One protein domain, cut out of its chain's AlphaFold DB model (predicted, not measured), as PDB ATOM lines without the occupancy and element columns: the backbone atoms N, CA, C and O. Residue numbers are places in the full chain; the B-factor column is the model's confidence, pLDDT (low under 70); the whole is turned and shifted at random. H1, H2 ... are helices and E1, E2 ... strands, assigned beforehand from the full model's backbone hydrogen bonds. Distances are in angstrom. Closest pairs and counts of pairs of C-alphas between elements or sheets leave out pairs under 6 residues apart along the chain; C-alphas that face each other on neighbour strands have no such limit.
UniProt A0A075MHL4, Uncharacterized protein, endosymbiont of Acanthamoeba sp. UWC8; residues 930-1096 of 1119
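This is residues 930 to 1096 of the 1119 residues of an uncharacterized protein of endosymbiont of Acanthamoeba sp. UWC8 (UniProt A0A075MHL4). The long helix H2 runs through the middle, with H3 packed along it the opposite way; H4 and H5 follow one another nearly in line across H2, and H6 folds back along H5. The small strand hairpins E1 E2 and E3 E4 lie beside different parts of H2, and H1 lies near H2's beginning. The printed part has 167 residues with six named helices and four named strands, in the order H1 H2 H3 E1 E2 H4 E3 E4 H5 H6; both two-stranded sheets are antiparallel. It is mostly helix and compact, with a radius of gyration of the C-alphas of 15.8 A and spans of 48 by 38 by 37 A.

Start at E1, residues 1019 to 1022, and E2, residues 1025 to 1028, an antiparallel hairpin where N 1020 is 2.8 A from O 1027, within hydrogen-bond range. Next find the hub, H2, residues 963 to 984, which touches four other helices; the closest C-alphas of H2 and E2, those of Met 974 and Leu 1028, are 7.0 A apart. H3, residues 991 to 1008, touches H2, closest at the C-alphas of Thr 980 and Gly 994, 5.2 A; this helical hairpin has a shallow tilt of 34.8 degrees, only just short of steep. H1, residues 949 to 958, only just touches H2, with 3 pairs of C-alphas within 8 A, the closest Ile 956 and Ile 966, 5.8 A. H4, residues 1030 to 1036, touches H2 at a steep tilt of 63 degrees, closest at the C-alphas of Ile 975 and Val 1036, 6.4 A. H5, residues 1051 to 1059, touches H2 with H2's residues 979 to 983 alone, closest at the C-alphas of Ile 979 and Ser 1053, 5.3 A. H6, residues 1081 to 1095, touches H5 at a shallow tilt of 14 degrees, opposite ways, closest at the C-alphas of Leu 1052 and Val 1087, 6.5 A. In the hairpin of E3, residues 1039 to 1041, and E4, residues 1047 to 1049, N 1040 is 2.9 A from O 1048, within hydrogen-bond range. Every O i to N i+4 pair is within hydrogen-bond range in H1, H2, H4 and H6; H3 has 13 of 14 and H5 4 of 5.

Find C-alpha 963 at (167.058, 228.984, 328.401); from there H2 runs 31.5 A to C-alpha 984. H3 measures 25.8 A, H1 14.1 A and H5 13.4 A. H6 runs 20.6 A to C-alpha 1095 at (156.914, 244.383, 325.148).

The C-alphas farthest apart, Asp 961 and Trp 1044, are 49.6 A apart. The printed part has no cut. The link from H5 to H6 is long, 21 residues. Mean pLDDT of the printed part is 79.1; residues 1008 to 1016 and 1063 to 1071 are among those under 70.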
ATOM      1  N   ALA A 930     184.833 224.453 315.905       61.84
ATOM      2  CA  ALA A 930     185.325 224.881 317.210       61.84
ATOM      3  C   ALA A 930     185.878 226.322 317.185       61.84
ATOM      4  O   ALA A 930     185.924 226.992 318.218       61.84
ATOM      5  N   ASN A 931     186.270 226.822 316.008       63.25
ATOM      6  CA  ASN A 931     186.779 228.176 315.819       63.25
ATOM      7  C   ASN A 931     185.626 229.155 315.553       63.25
ATOM      8  O   ASN A 931     185.268 229.470 314.419       63.25
ATOM      9  N   PHE A 932     185.029 229.664 316.628       62.06
ATOM     10  CA  PHE A 932     183.853 230.536 316.588       62.06
ATOM     11  C   PHE A 932     184.124 232.006 316.190       62.06
ATOM     12  O   PHE A 932     183.412 232.903 316.653       62.06
ATOM     13  N   GLU A 933     185.145 232.303 315.384       59.84
ATOM     14  CA  GLU A 933     185.535 233.684 315.059       59.84
ATOM     15  C   GLU A 933     184.982 234.188 313.718       59.84
ATOM     16  O   GLU A 933     185.016 233.508 312.693       59.84
ATOM     17  N   ILE A 934     184.512 235.439 313.723       67.88
ATOM     18  CA  ILE A 934     184.217 236.229 312.525       67.88
ATOM     19  C   ILE A 934     185.011 237.524 312.622       67.88
ATOM     20  O   ILE A 934     184.921 238.206 313.637       67.88
ATOM     21  N   ASP A 935     185.735 237.869 311.556       71.50
ATOM     22  CA  ASP A 935     186.379 239.175 311.380       71.50
ATOM     23  C   ASP A 935     185.311 240.212 310.962       71.50
ATOM     24  O   ASP A 935     184.867 240.189 309.803       71.50
ATOM     25  N   PRO A 936     184.852 241.098 311.873       67.62
ATOM     26  CA  PRO A 936     183.744 242.012 311.601       67.62
ATOM     27  C   PRO A 936     184.073 243.013 310.490       67.62
ATOM     28  O   PRO A 936     183.185 243.399 309.730       67.62
ATOM     29  N   ASP A 937     185.352 243.368 310.328       67.56
ATOM     30  CA  ASP A 937     185.822 244.341 309.336       67.56
ATOM     31  C   ASP A 937     185.766 243.798 307.899       67.56
ATOM     32  O   ASP A 937     185.890 244.544 306.922       67.56
ATOM     33  N   ARG A 938     185.549 242.486 307.743       75.19
ATOM     34  CA  ARG A 938     185.398 241.826 306.440       75.19
ATOM     35  C   ARG A 938     183.948 241.588 306.031       75.19
ATOM     36  O   ARG A 938     183.744 241.140 304.902       75.19
ATOM     37  N   LEU A 939     182.973 241.923 306.882       80.81
ATOM     38  CA  LEU A 939     181.554 241.656 306.640       80.81
ATOM     39  C   LEU A 939     180.967 242.578 305.566       80.81
ATOM     40  O   LEU A 939     180.517 243.697 305.835       80.81
ATOM     41  N   LYS A 940     180.914 242.106 304.322       78.62
ATOM     42  CA  LYS A 940     180.346 242.884 303.213       78.62
ATOM     43  C   LYS A 940     178.851 242.664 303.085       78.62
ATOM     44  O   LYS A 940     178.135 243.621 302.795       78.62
ATOM     45  N   HIS A 941     178.351 241.457 303.315       80.50
ATOM     46  CA  HIS A 941     176.941 241.139 303.091       80.50
ATOM     47  C   HIS A 941     176.280 240.523 304.327       80.50
ATOM     48  O   HIS A 941     176.897 239.759 305.061       80.50
ATOM     49  N   VAL A 942     174.994 240.817 304.540       78.00
ATOM     50  CA  VAL A 942     174.211 240.315 305.688       78.00
ATOM     51  C   VAL A 942     174.210 238.785 305.756       78.00
ATOM     52  O   VAL A 942     174.247 238.210 306.837       78.00
ATOM     53  N   SER A 943     174.221 238.111 304.603       79.81
ATOM     54  CA  SER A 943     174.275 236.643 304.513       79.81
ATOM     55  C   SER A 943     175.562 236.013 305.056       79.81
ATOM     56  O   SER A 943     175.599 234.799 305.201       79.81
ATOM     57  N   GLU A 944     176.621 236.788 305.313       78.62
ATOM     58  CA  GLU A 944     177.894 236.264 305.835       78.62
ATOM     59  C   GLU A 944     177.805 235.915 307.332       78.62
ATOM     60  O   GLU A 944     178.509 235.021 307.802       78.62
ATOM     61  N   TYR A 945     176.889 236.553 308.070       79.31
ATOM     62  CA  TYR A 945     176.587 236.216 309.467       79.31
ATOM     63  C   TYR A 945     175.152 235.705 309.660       79.31
ATOM     64  O   TYR A 945     174.890 234.884 310.540       79.31
ATOM     65  N   LYS A 946     174.194 236.155 308.840       81.00
ATOM     66  CA  LYS A 946     172.790 235.751 308.952       81.00
ATOM     67  C   LYS A 946     172.628 234.280 308.591       81.00
ATOM     68  O   LYS A 946     172.827 233.886 307.446       81.00
ATOM     69  N   GLY A 947     172.194 233.484 309.566       73.44
ATOM     70  CA  GLY A 947     172.034 232.040 309.400       73.44
ATOM     71  C   GLY A 947     173.344 231.256 309.485       73.44
ATOM     72  O   GLY A 947     173.320 230.054 309.236       73.44
ATOM     73  N   ASN A 948     174.455 231.900 309.861       81.19
ATOM     74  CA  ASN A 948     175.711 231.217 310.142       81.19
ATOM     75  C   ASN A 948     175.514 230.271 311.337       81.19
ATOM     76  O   ASN A 948     175.222 230.704 312.456       81.19
ATOM     77  N   ILE A 949     175.635 228.972 311.068       80.62
ATOM     78  CA  ILE A 949     175.346 227.927 312.045       80.62
ATOM     79  C   ILE A 949     176.345 227.940 313.205       80.62
ATOM     80  O   ILE A 949     175.932 227.731 314.339       80.62
ATOM     81  N   ASN A 950     177.611 228.285 312.952       80.31
ATOM     82  CA  ASN A 950     178.657 228.337 313.973       80.31
ATOM     83  C   ASN A 950     178.456 229.518 314.924       80.31
ATOM     84  O   ASN A 950     178.603 229.361 316.131       80.31
ATOM     85  N   LEU A 951     178.040 230.684 314.411       79.19
ATOM     86  CA  LEU A 951     177.660 231.809 315.272       79.19
ATOM     87  C   LEU A 951     176.473 231.460 316.160       79.19
ATOM     88  O   LEU A 951     176.502 231.712 317.358       79.19
ATOM     89  N   LEU A 952     175.428 230.874 315.575       82.88
ATOM     90  CA  LEU A 952     174.245 230.496 316.337       82.88
ATOM     91  C   LEU A 952     174.581 229.419 317.376       82.88
ATOM     92  O   LEU A 952     174.132 229.515 318.513       82.88
ATOM     93  N   ALA A 953     175.392 228.425 317.002       83.25
ATOM     94  CA  ALA A 953     175.899 227.406 317.913       83.25
ATOM     95  C   ALA A 953     176.662 228.045 319.072       83.25
ATOM     96  O   ALA A 953     176.367 227.718 320.212       83.25
ATOM     97  N   ARG A 954     177.574 228.987 318.797       79.69
ATOM     98  CA  ARG A 954     178.356 229.700 319.816       79.69
ATOM     99  C   ARG A 954     177.462 230.364 320.855       79.69
ATOM    100  O   ARG A 954     177.638 230.140 322.046       79.69
ATOM    101  N   GLU A 955     176.519 231.185 320.405       80.56
ATOM    102  CA  GLU A 955     175.672 231.971 321.305       80.56
ATOM    103  C   GLU A 955     174.783 231.073 322.166       80.56
ATOM    104  O   GLU A 955     174.614 231.325 323.356       80.56
ATOM    105  N   ILE A 956     174.251 229.996 321.583       84.12
ATOM    106  CA  ILE A 956     173.465 229.009 322.324       84.12
ATOM    107  C   ILE A 956     174.363 228.266 323.313       84.12
ATOM    108  O   ILE A 956     174.015 228.161 324.481       84.12
ATOM    109  N   TYR A 957     175.523 227.788 322.859       79.69
ATOM    110  CA  TYR A 957     176.467 227.016 323.663       79.69
ATOM    111  C   TYR A 957     176.927 227.790 324.906       79.69
ATOM    112  O   TYR A 957     176.982 227.231 325.994       79.69
ATOM    113  N   GLN A 958     177.174 229.096 324.762       77.44
ATOM    114  CA  GLN A 958     177.570 229.986 325.859       77.44
ATOM    115  C   GLN A 958     176.474 230.240 326.902       77.44
ATOM    116  O   GLN A 958     176.791 230.663 328.008       77.44
ATOM    117  N   ASN A 959     175.208 229.990 326.562       79.38
ATOM    118  CA  ASN A 959     174.057 230.305 327.407       79.38
ATOM    119  C   ASN A 959     173.191 229.069 327.692       79.38
ATOM    120  O   ASN A 959     172.028 229.216 328.061       79.38
ATOM    121  N   LEU A 960     173.727 227.850 327.515       76.81
ATOM    122  CA  LEU A 960     172.966 226.597 327.644       76.81
ATOM    123  C   LEU A 960     172.227 226.474 328.975       76.81
ATOM    124  O   LEU A 960     171.130 225.918 328.995       76.81
ATOM    125  N   ASP A 961     172.791 227.014 330.051       73.62
ATOM    126  CA  ASP A 961     172.217 226.951 331.397       73.62
ATOM    127  C   ASP A 961     171.104 227.986 331.631       73.62
ATOM    128  O   ASP A 961     170.354 227.878 332.599       73.62
ATOM    129  N   ASN A 962     170.949 228.966 330.731       81.38
ATOM    130  CA  ASN A 962     169.903 229.979 330.802       81.38
ATOM    131  C   ASN A 962     169.001 229.946 329.552       81.38
ATOM    132  O   ASN A 962     169.238 230.669 328.575       81.38
ATOM    133  N   PRO A 963     167.923 229.137 329.564       83.62
ATOM    134  CA  PRO A 963     167.058 228.984 328.401       83.62
ATOM    135  C   PRO A 963     166.358 230.285 327.986       83.62
ATOM    136  O   PRO A 963     166.133 230.493 326.796       83.62
ATOM    137  N   GLN A 964     166.072 231.188 328.930       82.25
ATOM    138  CA  GLN A 964     165.454 232.484 328.632       82.25
ATOM    139  C   GLN A 964     166.407 233.411 327.868       82.25
ATOM    140  O   GLN A 964     165.984 234.087 326.929       82.25
ATOM    141  N   ASP A 965     167.697 233.410 328.217       83.44
ATOM    142  CA  ASP A 965     168.702 234.207 327.507       83.44
ATOM    143  C   ASP A 965     168.878 233.711 326.069       83.44
ATOM    144  O   ASP A 965     168.922 234.518 325.141       83.44
ATOM    145  N   ILE A 966     168.885 232.390 325.855       85.06
ATOM    146  CA  ILE A 966     168.934 231.797 324.510       85.06
ATOM    147  C   ILE A 966     167.745 232.257 323.662       85.06
ATOM    148  O   ILE A 966     167.917 232.639 322.500       85.06
ATOM    149  N   GLU A 967     166.538 232.246 324.228       85.94
ATOM    150  CA  GLU A 967     165.350 232.738 323.534       85.94
ATOM    151  C   GLU A 967     165.486 234.209 323.151       85.94
ATOM    152  O   GLU A 967     165.262 234.568 321.992       85.94
ATOM    153  N   LEU A 968     165.894 235.057 324.099       84.62
ATOM    154  CA  LEU A 968     166.092 236.485 323.865       84.62
ATOM    155  C   LEU A 968     167.134 236.740 322.776       84.62
ATOM    156  O   LEU A 968     166.859 237.522 321.866       84.62
ATOM    157  N   ILE A 969     168.276 236.046 322.815       85.38
ATOM    158  CA  ILE A 969     169.329 236.137 321.797       85.38
ATOM    159  C   ILE A 969     168.761 235.839 320.412       85.38
ATOM    160  O   ILE A 969     168.921 236.645 319.495       85.38
ATOM    161  N   ILE A 970     168.036 234.728 320.263       87.19
ATOM    162  CA  ILE A 970     167.472 234.320 318.973       87.19
ATOM    163  C   ILE A 970     166.455 235.351 318.470       87.19
ATOM    164  O   ILE A 970     166.516 235.766 317.309       87.19
ATOM    165  N   VAL A 971     165.533 235.800 319.327       86.75
ATOM    166  CA  VAL A 971     164.515 236.790 318.943       86.75
ATOM    167  C   VAL A 971     165.159 238.117 318.546       86.75
ATOM    168  O   VAL A 971     164.766 238.719 317.544       86.75
ATOM    169  N   PHE A 972     166.151 238.585 319.299       86.81
ATOM    170  CA  PHE A 972     166.783 239.881 319.070       86.81
ATOM    171  C   PHE A 972     167.682 239.862 317.835       86.81
ATOM    172  O   PHE A 972     167.682 240.831 317.076       86.81
ATOM    173  N   ASP A 973     168.351 238.745 317.563       88.62
ATOM    174  CA  ASP A 973     169.057 238.516 316.306       88.62
ATOM    175  C   ASP A 973     168.107 238.564 315.102       88.62
ATOM    176  O   ASP A 973     168.406 239.200 314.087       88.62
ATOM    177  N   MET A 974     166.923 237.951 315.218       89.19
ATOM    178  CA  MET A 974     165.889 238.008 314.180       89.19
ATOM    179  C   MET A 974     165.328 239.427 313.996       89.19
ATOM    180  O   MET A 974     165.073 239.852 312.866       89.19
ATOM    181  N   ILE A 975     165.149 240.179 315.086       90.19
ATOM    182  CA  ILE A 975     164.748 241.593 315.058       90.19
ATOM    183  C   ILE A 975     165.824 242.433 314.362       90.19
ATOM    184  O   ILE A 975     165.499 243.197 313.453       90.19
ATOM    185  N   ALA A 976     167.094 242.271 314.735       90.62
ATOM    186  CA  ALA A 976     168.220 242.984 314.144       90.62
ATOM    187  C   ALA A 976     168.343 242.696 312.642       90.62
ATOM    188  O   ALA A 976     168.494 243.621 311.840       90.62
ATOM    189  N   ASP A 977     168.179 241.437 312.235       89.00
ATOM    190  CA  ASP A 977     168.127 241.054 310.824       89.00
ATOM    191  C   ASP A 977     166.982 241.717 310.078       89.00
ATOM    192  O   ASP A 977     167.149 242.133 308.929       89.00
ATOM    193  N   LYS A 978     165.806 241.807 310.704       90.25
ATOM    194  CA  LYS A 978     164.639 242.424 310.081       90.25
ATOM    195  C   LYS A 978     164.807 243.937 309.950       90.25
ATOM    196  O   LYS A 978     164.474 244.483 308.903       90.25
ATOM    197  N   ILE A 979     165.377 244.602 310.955       90.62
ATOM    198  CA  ILE A 979     165.739 246.027 310.895       90.62
ATOM    199  C   ILE A 979     166.749 246.259 309.770       90.62
ATOM    200  O   ILE A 979     166.549 247.131 308.927       90.62
ATOM    201  N   THR A 980     167.795 245.435 309.715       89.19
ATOM    202  CA  THR A 980     168.822 245.485 308.667       89.19
ATOM    203  C   THR A 980     168.192 245.321 307.282       89.19
ATOM    204  O   THR A 980     168.446 246.126 306.388       89.19
ATOM    205  N   GLN A 981     167.297 244.340 307.115       87.62
ATOM    206  CA  GLN A 981     166.557 244.124 305.870       87.62
ATOM    207  C   GLN A 981     165.669 245.325 305.510       87.62
ATOM    208  O   GLN A 981     165.622 245.721 304.348       87.62
ATOM    209  N   ASN A 982     164.972 245.919 306.480       88.38
ATOM    210  CA  ASN A 982     164.108 247.077 306.248       88.38
ATOM    211  C   ASN A 982     164.906 248.318 305.811       88.38
ATOM    212  O   ASN A 982     164.433 249.088 304.977       88.38
ATOM    213  N   LEU A 983     166.104 248.521 306.366       85.06
ATOM    214  CA  LEU A 983     166.953 249.677 306.064       85.06
ATOM    215  C   LEU A 983     167.727 249.513 304.756       85.06
ATOM    216  O   LEU A 983     167.761 250.434 303.941       85.06
ATOM    217  N   PHE A 984     168.355 248.353 304.567       82.88
ATOM    218  CA  PHE A 984     169.373 248.143 303.538       82.88
ATOM    219  C   PHE A 984     168.951 247.146 302.449       82.88
ATOM    220  O   PHE A 984     169.640 247.014 301.436       82.88
ATOM    221  N   GLY A 985     167.818 246.454 302.608       77.69
ATOM    222  CA  GLY A 985     167.386 245.390 301.699       77.69
ATOM    223  C   GLY A 985     168.351 244.198 301.704       77.69
ATOM    224  O   GLY A 985     168.855 243.802 302.752       77.69
ATOM    225  N   GLU A 986     168.622 243.642 300.521       64.88
ATOM    226  CA  GLU A 986     169.692 242.653 300.275       64.88
ATOM    227  C   GLU A 986     171.031 243.340 299.918       64.88
ATOM    228  O   GLU A 986     171.808 242.837 299.118       64.88
ATOM    229  N   GLY A 987     171.264 244.566 300.397       60.81
ATOM    230  CA  GLY A 987     172.345 245.423 299.905       60.81
ATOM    231  C   GLY A 987     173.759 244.874 300.138       60.81
ATOM    232  O   GLY A 987     174.176 244.642 301.274       60.81
ATOM    233  N   GLU A 988     174.544 244.778 299.061       61.50
ATOM    234  CA  GLU A 988     175.994 244.568 299.114       61.50
ATOM    235  C   GLU A 988     176.700 245.732 299.840       61.50
ATOM    236  O   GLU A 988     176.483 246.905 299.527       61.50
ATOM    237  N   ASN A 989     177.616 245.408 300.757       73.81
ATOM    238  CA  ASN A 989     178.429 246.317 301.589       73.81
ATOM    239  C   ASN A 989     177.719 246.949 302.802       73.81
ATOM    240  O   ASN A 989     178.077 248.059 303.204       73.81
ATOM    241  N   ARG A 990     176.718 246.275 303.381       84.00
ATOM    242  CA  ARG A 990     176.069 246.662 304.656       84.00
ATOM    243  C   ARG A 990     176.127 245.566 305.724       84.00
ATOM    244  O   ARG A 990     175.381 245.606 306.699       84.00
ATOM    245  N   GLY A 991     177.010 244.583 305.534       82.81
ATOM    246  CA  GLY A 991     177.252 243.522 306.514       82.81
ATOM    247  C   GLY A 991     177.712 244.081 307.862       82.81
ATOM    248  O   GLY A 991     177.108 243.760 308.881       82.81
ATOM    249  N   VAL A 992     178.698 244.985 307.861       85.50
ATOM    250  CA  VAL A 992     179.184 245.660 309.080       85.50
ATOM    251  C   VAL A 992     178.060 246.398 309.815       85.50
ATOM    252  O   VAL A 992     177.892 246.214 311.017       85.50
ATOM    253  N   ASP A 993     177.242 247.188 309.106       87.19
ATOM    254  CA  ASP A 993     176.135 247.937 309.716       87.19
ATOM    255  C   ASP A 993     175.130 247.005 310.408       87.19
ATOM    256  O   ASP A 993     174.742 247.238 311.552       87.19
ATOM    257  N   GLY A 994     174.718 245.935 309.725       87.81
ATOM    258  CA  GLY A 994     173.769 244.970 310.273       87.81
ATOM    259  C   GLY A 994     174.337 244.147 311.434       87.81
ATOM    260  O   GLY A 994     173.613 243.841 312.385       87.81
ATOM    261  N   TYR A 995     175.635 243.842 311.407       87.19
ATOM    262  CA  TYR A 995     176.318 243.191 312.522       87.19
ATOM    263  C   TYR A 995     176.425 244.114 313.744       87.19
ATOM    264  O   TYR A 995     176.138 243.684 314.859       87.19
ATOM    265  N   ASN A 996     176.710 245.404 313.551       88.81
ATOM    266  CA  ASN A 996     176.727 246.383 314.643       88.81
ATOM    267  C   ASN A 996     175.340 246.576 315.280       88.81
ATOM    268  O   ASN A 996     175.240 246.726 316.498       88.81
ATOM    269  N   ILE A 997     174.255 246.493 314.496       90.94
ATOM    270  CA  ILE A 997     172.888 246.447 315.047       90.94
ATOM    271  C   ILE A 997     172.729 245.227 315.964       90.94
ATOM    272  O   ILE A 997     172.220 245.375 317.074       90.94
ATOM    273  N   ARG A 998     173.181 244.037 315.543       88.56
ATOM    274  CA  ARG A 998     173.140 242.820 316.375       88.56
ATOM    275  C   ARG A 998     173.946 242.978 317.664       88.56
ATOM    276  O   ARG A 998     173.423 242.669 318.728       88.56
ATOM    277  N   LEU A 999     175.169 243.507 317.589       86.50
ATOM    278  CA  LEU A 999     176.004 243.754 318.770       86.50
ATOM    279  C   LEU A 999     175.331 244.705 319.764       86.50
ATOM    280  O   LEU A 999     175.266 244.402 320.951       86.50
ATOM    281  N   MET A1000     174.761 245.815 319.290       88.44
ATOM    282  CA  MET A1000     174.041 246.737 320.169       88.44
ATOM    283  C   MET A1000     172.808 246.073 320.796       88.44
ATOM    284  O   MET A1000     172.540 246.261 321.978       88.44
ATOM    285  N   MET A1001     172.069 245.265 320.029       87.12
ATOM    286  CA  MET A1001     170.939 244.504 320.568       87.12
ATOM    287  C   MET A1001     171.388 243.515 321.654       87.12
ATOM    288  O   MET A1001     170.668 243.362 322.633       87.12
ATOM    289  N   LYS A1002     172.581 242.912 321.547       82.31
ATOM    290  CA  LYS A1002     173.148 242.052 322.603       82.31
ATOM    291  C   LYS A1002     173.468 242.810 323.890       82.31
ATOM    292  O   LYS A1002     173.182 242.296 324.966       82.31
ATOM    293  N   GLU A1003     174.003 244.027 323.805       82.12
ATOM    294  CA  GLU A1003     174.208 244.858 325.003       82.12
ATOM    295  C   GLU A1003     172.874 245.193 325.687       82.12
ATOM    296  O   GLU A1003     172.768 245.121 326.910       82.12
ATOM    297  N   VAL A1004     171.811 245.426 324.908       80.50
ATOM    298  CA  VAL A1004     170.456 245.593 325.455       80.50
ATOM    299  C   VAL A1004     169.950 244.312 326.139       80.50
ATOM    300  O   VAL A1004     169.303 244.404 327.180       80.50
ATOM    301  N   ILE A1005     170.252 243.120 325.605       74.56
ATOM    302  CA  ILE A1005     169.861 241.830 326.210       74.56
ATOM    303  C   ILE A1005     170.516 241.623 327.574       74.56
ATOM    304  O   ILE A1005     169.840 241.159 328.487       74.56
ATOM    305  N   LYS A1006     171.792 241.991 327.752       74.12
ATOM    306  CA  LYS A1006     172.488 241.831 329.043       74.12
ATOM    307  C   LYS A1006     171.766 242.533 330.198       74.12
ATOM    308  O   LYS A1006     171.793 242.038 331.316       74.12
ATOM    309  N   GLU A1007     171.095 243.654 329.933       71.88
ATOM    310  CA  GLU A1007     170.287 244.364 330.937       71.88
ATOM    311  C   GLU A1007     168.884 243.765 331.145       71.88
ATOM    312  O   GLU A1007     168.229 244.039 332.154       71.88
ATOM    313  N   LEU A1008     168.412 242.967 330.186       66.69
ATOM    314  CA  LEU A1008     167.129 242.262 330.224       66.69
ATOM    315  C   LEU A1008     167.242 240.848 330.809       66.69
ATOM    316  O   LEU A1008     166.228 240.299 331.243       66.69
ATOM    317  N   SER A1009     168.447 240.272 330.834       65.25
ATOM    318  CA  SER A1009     168.727 238.964 331.430       65.25
ATOM    319  C   SER A1009     168.302 238.942 332.904       65.25
ATOM    320  O   SER A1009     168.577 239.869 333.670       65.25
ATOM    321  N   GLY A1010     167.550 237.910 333.295       61.78
ATOM    322  CA  GLY A1010     166.964 237.773 334.635       61.78
ATOM    323  C   GLY A1010     165.621 238.489 334.853       61.78
ATOM    324  O   GLY A1010     165.035 238.346 335.928       61.78
ATOM    325  N   GLN A1011     165.090 239.224 333.868       65.50
ATOM    326  CA  GLN A1011     163.719 239.752 333.913       65.50
ATOM    327  C   GLN A1011     162.716 238.717 333.374       65.50
ATOM    328  O   GLN A1011     162.997 238.005 332.413       65.50
ATOM    329  N   SER A1012     161.511 238.649 333.950       57.47
ATOM    330  CA  SER A1012     160.458 237.708 333.537       57.47
ATOM    331  C   SER A1012     159.777 238.126 332.226       57.47
ATOM    332  O   SER A1012     158.627 238.568 332.191       57.47
ATOM    333  N   ILE A1013     160.493 237.987 331.111       67.00
ATOM    334  CA  ILE A1013     159.983 238.295 329.775       67.00
ATOM    335  C   ILE A1013     159.297 237.057 329.198       67.00
ATOM    336  O   ILE A1013     159.899 235.999 329.058       67.00
ATOM    337  N   ASN A1014     158.027 237.186 328.811       66.25
ATOM    338  CA  ASN A1014     157.315 236.121 328.105       66.25
ATOM    339  C   ASN A1014     157.684 236.147 326.607       66.25
ATOM    340  O   ASN A1014     157.028 236.819 325.802       66.25
ATOM    341  N   VAL A1015     158.772 235.455 326.255       66.88
ATOM    342  CA  VAL A1015     159.357 235.437 324.904       66.88
ATOM    343  C   VAL A1015     158.607 234.498 323.946       66.88
ATOM    344  O   VAL A1015     158.606 234.738 322.737       66.88
ATOM    345  N   GLU A1016     157.851 233.516 324.455       64.44
ATOM    346  CA  GLU A1016     157.068 232.563 323.645       64.44
ATOM    347  C   GLU A1016     156.100 233.241 322.656       64.44
ATOM    348  O   GLU A1016     155.833 232.719 321.576       64.44
ATOM    349  N   ASN A1017     155.602 234.439 322.978       73.31
ATOM    350  CA  ASN A1017     154.689 235.197 322.116       73.31
ATOM    351  C   ASN A1017     155.395 236.058 321.045       73.31
ATOM    352  O   ASN A1017     154.730 236.767 320.276       73.31
ATOM    353  N   LEU A1018     156.730 236.062 321.000       79.69
ATOM    354  CA  LEU A1018     157.535 236.912 320.112       79.69
ATOM    355  C   LEU A1018     158.008 236.199 318.840       79.69
ATOM    356  O   LEU A1018     158.367 236.867 317.865       79.69
ATOM    357  N   ILE A1019     157.950 234.873 318.812       86.19
ATOM    358  CA  ILE A1019     158.319 234.033 317.670       86.19
ATOM    359  C   ILE A1019     157.190 233.060 317.333       86.19
ATOM    360  O   ILE A1019     156.336 232.755 318.156       86.19
ATOM    361  N   GLU A1020     157.166 232.584 316.095       87.19
ATOM    362  CA  GLU A1020     156.249 231.547 315.634       87.19
ATOM    363  C   GLU A1020     156.961 230.619 314.646       87.19
ATOM    364  O   GLU A1020     157.822 231.049 313.881       87.19
ATOM    365  N   ILE A1021     156.589 229.337 314.638       82.31
ATOM    366  CA  ILE A1021     157.064 228.388 313.628       82.31
ATOM    367  C   ILE A1021     155.963 228.209 312.589       82.31
ATOM    368  O   ILE A1021     154.881 227.706 312.894       82.31
ATOM    369  N   LYS A1022     156.241 228.607 311.345       78.19
ATOM    370  CA  LYS A1022     155.335 228.440 310.201       78.19
ATOM    371  C   LYS A1022     156.057 227.691 309.097       78.19
ATOM    372  O   LYS A1022     157.147 228.080 308.699       78.19
ATOM    373  N   GLU A1023     155.441 226.612 308.613       77.50
ATOM    374  CA  GLU A1023     155.984 225.778 307.525       77.50
ATOM    375  C   GLU A1023     157.379 225.187 307.826       77.50
ATOM    376  O   GLU A1023     158.133 224.851 306.920       77.50
ATOM    377  N   GLY A1024     157.721 225.023 309.109       74.75
ATOM    378  CA  GLY A1024     159.030 224.525 309.543       74.75
ATOM    379  C   GLY A1024     160.128 225.593 309.627       74.75
ATOM    380  O   GLY A1024     161.260 225.257 309.966       74.75
ATOM    381  N   GLU A1025     159.802 226.861 309.371       82.00
ATOM    382  CA  GLU A1025     160.702 228.000 309.543       82.00
ATOM    383  C   GLU A1025     160.350 228.800 310.799       82.00
ATOM    384  O   GLU A1025     159.176 229.057 311.080       82.00
ATOM    385  N   LEU A1026     161.380 229.242 311.522       87.25
ATOM    386  CA  LEU A1026     161.249 230.162 312.648       87.25
ATOM    387  C   LEU A1026     161.074 231.598 312.130       87.25
ATOM    388  O   LEU A1026     161.928 232.109 311.402       87.25
ATOM    389  N   LYS A1027     159.967 232.252 312.495       89.00
ATOM    390  CA  LYS A1027     159.611 233.621 312.079       89.00
ATOM    391  C   LYS A1027     159.282 234.491 313.291       89.00
ATOM    392  O   LYS A1027     158.921 233.990 314.352       89.00
ATOM    393  N   LEU A1028     159.431 235.807 313.132       89.19
ATOM    394  CA  LEU A1028     158.961 236.767 314.130       89.19
ATOM    395  C   LEU A1028     157.431 236.732 314.174       89.19
ATOM    396  O   LEU A1028     156.782 236.680 313.133       89.19
ATOM    397  N   SER A1029     156.852 236.785 315.371       88.25
ATOM    398  CA  SER A1029     155.401 236.879 315.511       88.25
ATOM    399  C   SER A1029     154.890 238.236 315.022       88.25
ATOM    400  O   SER A1029     155.618 239.231 314.987       88.25
ATOM    401  N   SER A1030     153.589 238.324 314.738       86.06
ATOM    402  CA  SER A1030     152.949 239.596 314.366       86.06
ATOM    403  C   SER A1030     153.130 240.715 315.406       86.06
ATOM    404  O   SER A1030     153.056 241.897 315.063       86.06
ATOM    405  N   LYS A1031     153.363 240.373 316.683       84.81
ATOM    406  CA  LYS A1031     153.682 241.343 317.739       84.81
ATOM    407  C   LYS A1031     155.097 241.883 317.541       84.81
ATOM    408  O   LYS A1031     155.268 243.097 317.495       84.81
ATOM    409  N   SER A1032     156.077 241.004 317.357       87.50
ATOM    410  CA  SER A1032     157.474 241.380 317.114       87.50
ATOM    411  C   SER A1032     157.648 242.168 315.821       87.50
ATOM    412  O   SER A1032     158.342 243.180 315.818       87.50
ATOM    413  N   GLU A1033     156.951 241.797 314.745       90.31
ATOM    414  CA  GLU A1033     156.981 242.562 313.492       90.31
ATOM    415  C   GLU A1033     156.477 244.003 313.675       90.31
ATOM    416  O   GLU A1033     157.065 244.940 313.136       90.31
ATOM    417  N   LYS A1034     155.447 244.224 314.506       88.00
ATOM    418  CA  LYS A1034     154.984 245.583 314.844       88.00
ATOM    419  C   LYS A1034     156.006 246.375 315.658       88.00
ATOM    420  O   LYS A1034     156.100 247.587 315.481       88.00
ATOM    421  N   ILE A1035     156.743 245.711 316.550       88.38
ATOM    422  CA  ILE A1035     157.812 246.339 317.343       88.38
ATOM    423  C   ILE A1035     158.958 246.765 316.422       88.38
ATOM    424  O   ILE A1035     159.423 247.905 316.505       88.38
ATOM    425  N   VAL A1036     159.364 245.878 315.505       92.88
ATOM    426  CA  VAL A1036     160.371 246.169 314.476       92.88
ATOM    427  C   VAL A1036     159.934 247.346 313.604       92.88
ATOM    428  O   VAL A1036     160.741 248.235 313.325       92.88
ATOM    429  N   GLY A1037     158.661 247.380 313.207       91.25
ATOM    430  CA  GLY A1037     158.129 248.367 312.274       91.25
ATOM    431  C   GLY A1037     158.629 248.150 310.845       91.25
ATOM    432  O   GLY A1037     159.187 247.108 310.508       91.25
ATOM    433  N   GLU A1038     158.421 249.145 309.989       89.75
ATOM    434  CA  GLU A1038     158.752 249.071 308.562       89.75
ATOM    435  C   GLU A1038     159.423 250.360 308.088       89.75
ATOM    436  O   GLU A1038     159.313 251.401 308.739       89.75
ATOM    437  N   VAL A1039     160.085 250.297 306.930       85.88
ATOM    438  CA  VAL A1039     160.606 251.467 306.212       85.88
ATOM    439  C   VAL A1039     160.084 251.422 304.782       85.88
ATOM    440  O   VAL A1039     160.388 250.504 304.024       85.88
ATOM    441  N   VAL A1040     159.295 252.426 304.399       81.94
ATOM    442  CA  VAL A1040     158.735 252.536 303.046       81.94
ATOM    443  C   VAL A1040     159.380 253.712 302.332       81.94
ATOM    444  O   VAL A1040     159.072 254.870 302.622       81.94
ATOM    445  N   PHE A1041     160.265 253.420 301.380       75.25
ATOM    446  CA  PHE A1041     160.913 254.425 300.540       75.25
ATOM    447  C   PHE A1041     159.980 254.896 299.421       75.25
ATOM    448  O   PHE A1041     159.423 254.093 298.675       75.25
ATOM    449  N   ASN A1042     159.822 256.213 299.273       69.44
ATOM    450  CA  ASN A1042     159.169 256.776 298.092       69.44
ATOM    451  C   ASN A1042     160.134 256.836 296.890       69.44
ATOM    452  O   ASN A1042     161.342 256.645 297.027       69.44
ATOM    453  N   SER A1043     159.615 257.168 295.705       62.22
ATOM    454  CA  SER A1043     160.374 257.265 294.445       62.22
ATOM    455  C   SER A1043     161.505 258.311 294.427       62.22
ATOM    456  O   SER A1043     162.238 258.386 293.445       62.22
ATOM    457  N   TRP A1044     161.672 259.088 295.502       56.56
ATOM    458  CA  TRP A1044     162.736 260.082 295.696       56.56
ATOM    459  C   TRP A1044     163.716 259.692 296.818       56.56
ATOM    460  O   TRP A1044     164.532 260.515 297.227       56.56
ATOM    461  N   GLY A1045     163.623 258.468 297.348       58.44
ATOM    462  CA  GLY A1045     164.513 257.946 298.391       58.44
ATOM    463  C   GLY A1045     164.200 258.418 299.816       58.44
ATOM    464  O   GLY A1045     164.929 258.067 300.737       58.44
ATOM    465  N   LYS A1046     163.117 259.180 300.036       61.31
ATOM    466  CA  LYS A1046     162.702 259.613 301.380       61.31
ATOM    467  C   LYS A1046     161.746 258.574 301.971       61.31
ATOM    468  O   LYS A1046     160.644 258.383 301.452       61.31
ATOM    469  N   GLY A1047     162.195 257.882 303.014       66.50
ATOM    470  CA  GLY A1047     161.452 256.816 303.678       66.50
ATOM    471  C   GLY A1047     160.504 257.341 304.751       66.50
ATOM    472  O   GLY A1047     160.832 258.294 305.454       66.50
ATOM    473  N   ASN A1048     159.327 256.730 304.884       80.38
ATOM    474  CA  ASN A1048     158.543 256.804 306.116       80.38
ATOM    475  C   ASN A1048     158.829 255.539 306.930       80.38
ATOM    476  O   ASN A1048     158.678 254.440 306.394       80.38
ATOM    477  N   ALA A1049     159.254 255.696 308.183       87.31
ATOM    478  CA  ALA A1049     159.694 254.593 309.028       87.31
ATOM    479  C   ALA A1049     158.919 254.544 310.350       87.31
ATOM    480  O   ALA A1049     158.551 255.583 310.905       87.31
ATOM    481  N   THR A1050     158.692 253.341 310.872       91.00
ATOM    482  CA  THR A1050     158.000 253.096 312.149       91.00
ATOM    483  C   THR A1050     158.782 252.123 313.036       91.00
ATOM    484  O   THR A1050     159.750 251.506 312.592       91.00
ATOM    485  N   GLY A1051     158.383 252.007 314.307       90.31
ATOM    486  CA  GLY A1051     158.965 251.049 315.252       90.31
ATOM    487  C   GLY A1051     160.458 251.261 315.513       90.31
ATOM    488  O   GLY A1051     160.962 252.385 315.428       90.31
ATOM    489  N   LEU A1052     161.167 250.170 315.808       92.50
ATOM    490  CA  LEU A1052     162.628 250.163 315.940       92.50
ATOM    491  C   LEU A1052     163.322 250.590 314.644       92.50
ATOM    492  O   LEU A1052     164.298 251.333 314.690       92.50
ATOM    493  N   SER A1053     162.789 250.204 313.483       92.69
ATOM    494  CA  SER A1053     163.368 250.556 312.183       92.69
ATOM    495  C   SER A1053     163.468 252.073 311.990       92.69
ATOM    496  O   SER A1053     164.431 252.549 311.399       92.69
ATOM    497  N   LYS A1054     162.527 252.853 312.544       91.94
ATOM    498  CA  LYS A1054     162.597 254.323 312.547       91.94
ATOM    499  C   LYS A1054     163.795 254.859 313.327       91.94
ATOM    500  O   LYS A1054     164.425 255.807 312.877       91.94
ATOM    501  N   ILE A1055     164.092 254.272 314.483       92.38
ATOM    502  CA  ILE A1055     165.163 254.730 315.375       92.38
ATOM    503  C   ILE A1055     166.516 254.616 314.667       92.38
ATOM    504  O   ILE A1055     167.274 255.583 314.621       92.38
ATOM    505  N   PHE A1056     166.769 253.480 314.020       92.12
ATOM    506  CA  PHE A1056     167.971 253.286 313.211       92.12
ATOM    507  C   PHE A1056     167.941 254.078 311.895       92.12
ATOM    508  O   PHE A1056     168.970 254.598 311.473       92.12
ATOM    509  N   TYR A1057     166.776 254.232 311.256       89.38
ATOM    510  CA  TYR A1057     166.643 255.064 310.055       89.38
ATOM    511  C   TYR A1057     167.033 256.521 310.332       89.38
ATOM    512  O   TYR A1057     167.791 257.110 309.564       89.38
ATOM    513  N   ASP A1058     166.575 257.085 311.452       88.38
ATOM    514  CA  ASP A1058     166.896 258.453 311.864       88.38
ATOM    515  C   ASP A1058     168.385 258.628 312.218       88.38
ATOM    516  O   ASP A1058     168.925 259.725 312.072       88.38
ATOM    517  N   ALA A1059     169.056 257.552 312.648       89.62
ATOM    518  CA  ALA A1059     170.492 257.531 312.931       89.62
ATOM    519  C   ALA A1059     171.368 257.338 311.673       89.62
ATOM    520  O   ALA A1059     172.587 257.516 311.729       89.62
ATOM    521  N   SER A1060     170.764 256.985 310.534       87.75
ATOM    522  CA  SER A1060     171.485 256.705 309.289       87.75
ATOM    523  C   SER A1060     171.918 257.974 308.533       87.75
ATOM    524  O   SER A1060     171.297 259.037 308.619       87.75
ATOM    525  N   LYS A1061     172.999 257.870 307.752       83.44
ATOM    526  CA  LYS A1061     173.526 258.921 306.859       83.44
ATOM    527  C   LYS A1061     173.445 258.481 305.397       83.44
ATOM    528  O   LYS A1061     173.481 257.291 305.110       83.44
ATOM    529  N   TYR A1062     173.384 259.440 304.466       74.81
ATOM    530  CA  TYR A1062     173.338 259.173 303.021       74.81
ATOM    531  C   TYR A1062     174.734 259.172 302.377       74.81
ATOM    532  O   TYR A1062     175.550 260.056 302.633       74.81
ATOM    533  N   THR A1063     174.975 258.231 301.469       64.25
ATOM    534  CA  THR A1063     176.101 258.194 300.539       64.25
ATOM    535  C   THR A1063     175.699 258.869 299.223       64.25
ATOM    536  O   THR A1063     174.547 258.828 298.793       64.25
ATOM    537  N   GLY A1064     176.655 259.515 298.551       53.84
ATOM    538  CA  GLY A1064     176.413 260.215 297.281       53.84
ATOM    539  C   GLY A1064     176.182 259.310 296.060       53.84
ATOM    540  O   GLY A1064     176.128 259.824 294.945       53.84
ATOM    541  N   ALA A1065     176.075 257.987 296.231       49.16
ATOM    542  CA  ALA A1065     175.984 257.017 295.140       49.16
ATOM    543  C   ALA A1065     174.905 255.949 295.415       49.16
ATOM    544  O   ALA A1065     175.125 255.036 296.203       49.16
ATOM    545  N   GLY A1066     173.762 256.040 294.720       45.72
ATOM    546  CA  GLY A1066     172.750 254.970 294.629       45.72
ATOM    547  C   GLY A1066     171.322 255.422 294.957       45.72
ATOM    548  O   GLY A1066     170.990 255.660 296.111       45.72
ATOM    549  N   LEU A1067     170.459 255.519 293.938       49.38
ATOM    550  CA  LEU A1067     169.084 256.052 294.019       49.38
ATOM    551  C   LEU A1067     168.000 255.040 294.458       49.38
ATOM    552  O   LEU A1067     166.822 255.383 294.431       49.38
ATOM    553  N   VAL A1068     168.350 253.822 294.882       48.09
ATOM    554  CA  VAL A1068     167.396 252.841 295.439       48.09
ATOM    555  C   VAL A1068     168.116 252.019 296.515       48.09
ATOM    556  O   VAL A1068     169.111 251.379 296.190       48.09
ATOM    557  N   SER A1069     167.654 252.120 297.773       48.88
ATOM    558  CA  SER A1069     168.036 251.396 299.017       48.88
ATOM    559  C   SER A1069     169.520 251.246 299.423       48.88
ATOM    560  O   SER A1069     169.791 251.080 300.604       48.88
ATOM    561  N   GLY A1070     170.499 251.384 298.526       50.72
ATOM    562  CA  GLY A1070     171.935 251.294 298.843       50.72
ATOM    563  C   GLY A1070     172.563 252.587 299.379       50.72
ATOM    564  O   GLY A1070     173.759 252.630 299.670       50.72
ATOM    565  N   GLY A1071     171.776 253.660 299.488       65.12
ATOM    566  CA  GLY A1071     172.272 255.000 299.790       65.12
ATOM    567  C   GLY A1071     172.438 255.315 301.273       65.12
ATOM    568  O   GLY A1071     173.132 256.271 301.571       65.12
ATOM    569  N   ILE A1072     171.835 254.573 302.208       77.69
ATOM    570  CA  ILE A1072     171.975 254.860 303.647       77.69
ATOM    571  C   ILE A1072     172.967 253.910 304.323       77.69
ATOM    572  O   ILE A1072     173.110 252.766 303.893       77.69
ATOM    573  N   TYR A1073     173.676 254.388 305.345       85.31
ATOM    574  CA  TYR A1073     174.579 253.609 306.203       85.31
ATOM    575  C   TYR A1073     174.520 254.130 307.645       85.31
ATOM    576  O   TYR A1073     174.114 255.274 307.871       85.31
ATOM    577  N   LEU A1074     174.912 253.308 308.613       87.69
ATOM    578  CA  LEU A1074     175.024 253.678 310.020       87.69
ATOM    579  C   LEU A1074     176.499 253.960 310.331       87.69
ATOM    580  O   LEU A1074     177.312 253.038 310.348       87.69
ATOM    581  N   PRO A1075     176.892 255.226 310.551       85.50
ATOM    582  CA  PRO A1075     178.262 255.513 310.955       85.50
ATOM    583  C   PRO A1075     178.535 254.902 312.335       85.50
ATOM    584  O   PRO A1075     177.631 254.838 313.162       85.50
ATOM    585  N   GLU A1076     179.778 254.517 312.612       82.81
ATOM    586  CA  GLU A1076     180.170 253.923 313.899       82.81
ATOM    587  C   GLU A1076     179.751 254.805 315.092       82.81
ATOM    588  O   GLU A1076     179.210 254.312 316.077       82.81
ATOM    589  N   GLU A1077     179.847 256.135 314.949       85.62
ATOM    590  CA  GLU A1077     179.435 257.092 315.989       85.62
ATOM    591  C   GLU A1077     177.924 257.090 316.301       85.62
ATOM    592  O   GLU A1077     177.497 257.679 317.301       85.62
ATOM    593  N   ALA A1078     177.092 256.488 315.439       86.94
ATOM    594  CA  ALA A1078     175.659 256.354 315.684       86.94
ATOM    595  C   ALA A1078     175.361 255.365 316.817       86.94
ATOM    596  O   ALA A1078     174.376 255.558 317.527       86.94
ATOM    597  N   PHE A1079     176.207 254.348 317.012       88.50
ATOM    598  CA  PHE A1079     176.064 253.334 318.057       88.50
ATOM    599  C   PHE A1079     176.564 253.876 319.399       88.50
ATOM    600  O   PHE A1079     177.617 253.508 319.907       88.50
ATOM    601  N   ASN A1080     175.807 254.822 319.948       86.69
ATOM    602  CA  ASN A1080     176.086 255.477 321.217       86.69
ATOM    603  C   ASN A1080     174.948 255.251 322.223       86.69
ATOM    604  O   ASN A1080     173.854 254.808 321.869       86.69
ATOM    605  N   GLU A1081     175.193 255.635 323.475       86.06
ATOM    606  CA  GLU A1081     174.257 255.468 324.594       86.06
ATOM    607  C   GLU A1081     172.863 256.076 324.318       86.06
ATOM    608  O   GLU A1081     171.847 255.598 324.820       86.06
ATOM    609  N   GLN A1082     172.769 257.135 323.502       87.50
ATOM    610  CA  GLN A1082     171.484 257.748 323.160       87.50
ATOM    611  C   GLN A1082     170.655 256.849 322.233       87.50
ATOM    612  O   GLN A1082     169.445 256.720 322.438       87.50
ATOM    613  N   LEU A1083     171.289 256.239 321.225       89.44
ATOM    614  CA  LEU A1083     170.629 255.287 320.334       89.44
ATOM    615  C   LEU A1083     170.191 254.039 321.106       89.44
ATOM    616  O   LEU A1083     169.050 253.599 320.972       89.44
ATOM    617  N   GLU A1084     171.070 253.527 321.962       88.19
ATOM    618  CA  GLU A1084     170.807 252.369 322.812       88.19
ATOM    619  C   GLU A1084     169.607 252.606 323.748       88.19
ATOM    620  O   GLU A1084     168.666 251.811 323.773       88.19
ATOM    621  N   ASN A1085     169.566 253.750 324.443       85.25
ATOM    622  CA  ASN A1085     168.434 254.139 325.290       85.25
ATOM    623  C   ASN A1085     167.122 254.272 324.497       85.25
ATOM    624  O   ASN A1085     166.064 253.866 324.974       85.25
ATOM    625  N   ALA A1086     167.172 254.811 323.274       88.19
ATOM    626  CA  ALA A1086     165.986 254.915 322.425       88.19
ATOM    627  C   ALA A1086     165.450 253.531 322.017       88.19
ATOM    628  O   ALA A1086     164.234 253.318 321.993       88.19
ATOM    629  N   VAL A1087     166.346 252.583 321.726       89.56
ATOM    630  CA  VAL A1087     165.988 251.187 321.449       89.56
ATOM    631  C   VAL A1087     165.353 250.532 322.677       89.56
ATOM    632  O   VAL A1087     164.273 249.951 322.545       89.56
ATOM    633  N   LYS A1088     165.942 250.701 323.869       85.50
ATOM    634  CA  LYS A1088     165.377 250.222 325.146       85.50
ATOM    635  C   LYS A1088     163.964 250.758 325.383       85.50
ATOM    636  O   LYS A1088     163.037 249.983 325.607       85.50
ATOM    637  N   ASP A1089     163.759 252.066 325.238       84.06
ATOM    638  CA  ASP A1089     162.446 252.703 325.407       84.06
ATOM    639  C   ASP A1089     161.388 252.155 324.440       84.06
ATOM    640  O   ASP A1089     160.210 252.019 324.788       84.06
ATOM    641  N   GLN A1090     161.782 251.861 323.201       85.88
ATOM    642  CA  GLN A1090     160.875 251.331 322.190       85.88
ATOM    643  C   GLN A1090     160.544 249.855 322.431       85.88
ATOM    644  O   GLN A1090     159.389 249.459 322.247       85.88
ATOM    645  N   LEU A1091     161.516 249.062 322.885       82.94
ATOM    646  CA  LEU A1091     161.298 247.684 323.325       82.94
ATOM    647  C   LEU A1091     160.373 247.641 324.546       82.94
ATOM    648  O   LEU A1091     159.398 246.898 324.518       82.94
ATOM    649  N   ASN A1092     160.574 248.512 325.539       76.50
ATOM    650  CA  ASN A1092     159.689 248.652 326.704       76.50
ATOM    651  C   ASN A1092     158.237 248.890 326.311       76.50
ATOM    652  O   ASN A1092     157.336 248.170 326.744       76.50
ATOM    653  N   LYS A1093     158.004 249.875 325.438       78.44
ATOM    654  CA  LYS A1093     156.659 250.205 324.943       78.44
ATOM    655  C   LYS A1093     156.026 249.054 324.163       78.44
ATOM    656  O   LYS A1093     154.812 248.881 324.218       78.44
ATOM    657  N   GLY A1094     156.828 248.302 323.410       73.50
ATOM    658  CA  GLY A1094     156.366 247.191 322.579       73.50
ATOM    659  C   GLY A1094     156.113 245.889 323.345       73.50
ATOM    660  O   GLY A1094     155.188 245.141 323.017       73.50
ATOM    661  N   LEU A1095     156.929 245.616 324.363       69.06
ATOM    662  CA  LEU A1095     156.914 244.383 325.148       69.06
ATOM    663  C   LEU A1095     156.097 244.511 326.440       69.06
ATOM    664  O   LEU A1095     155.563 243.500 326.892       69.06
ATOM    665  N   GLY A1096     155.905 245.730 326.955       59.81
ATOM    666  CA  GLY A1096     155.180 246.007 328.199       59.81
ATOM    667  C   GLY A1096     156.042 245.854 329.455       59.81
ATOM    668  O   GLY A1096     155.523 245.450 330.488       59.81
TER     669      GLY A1096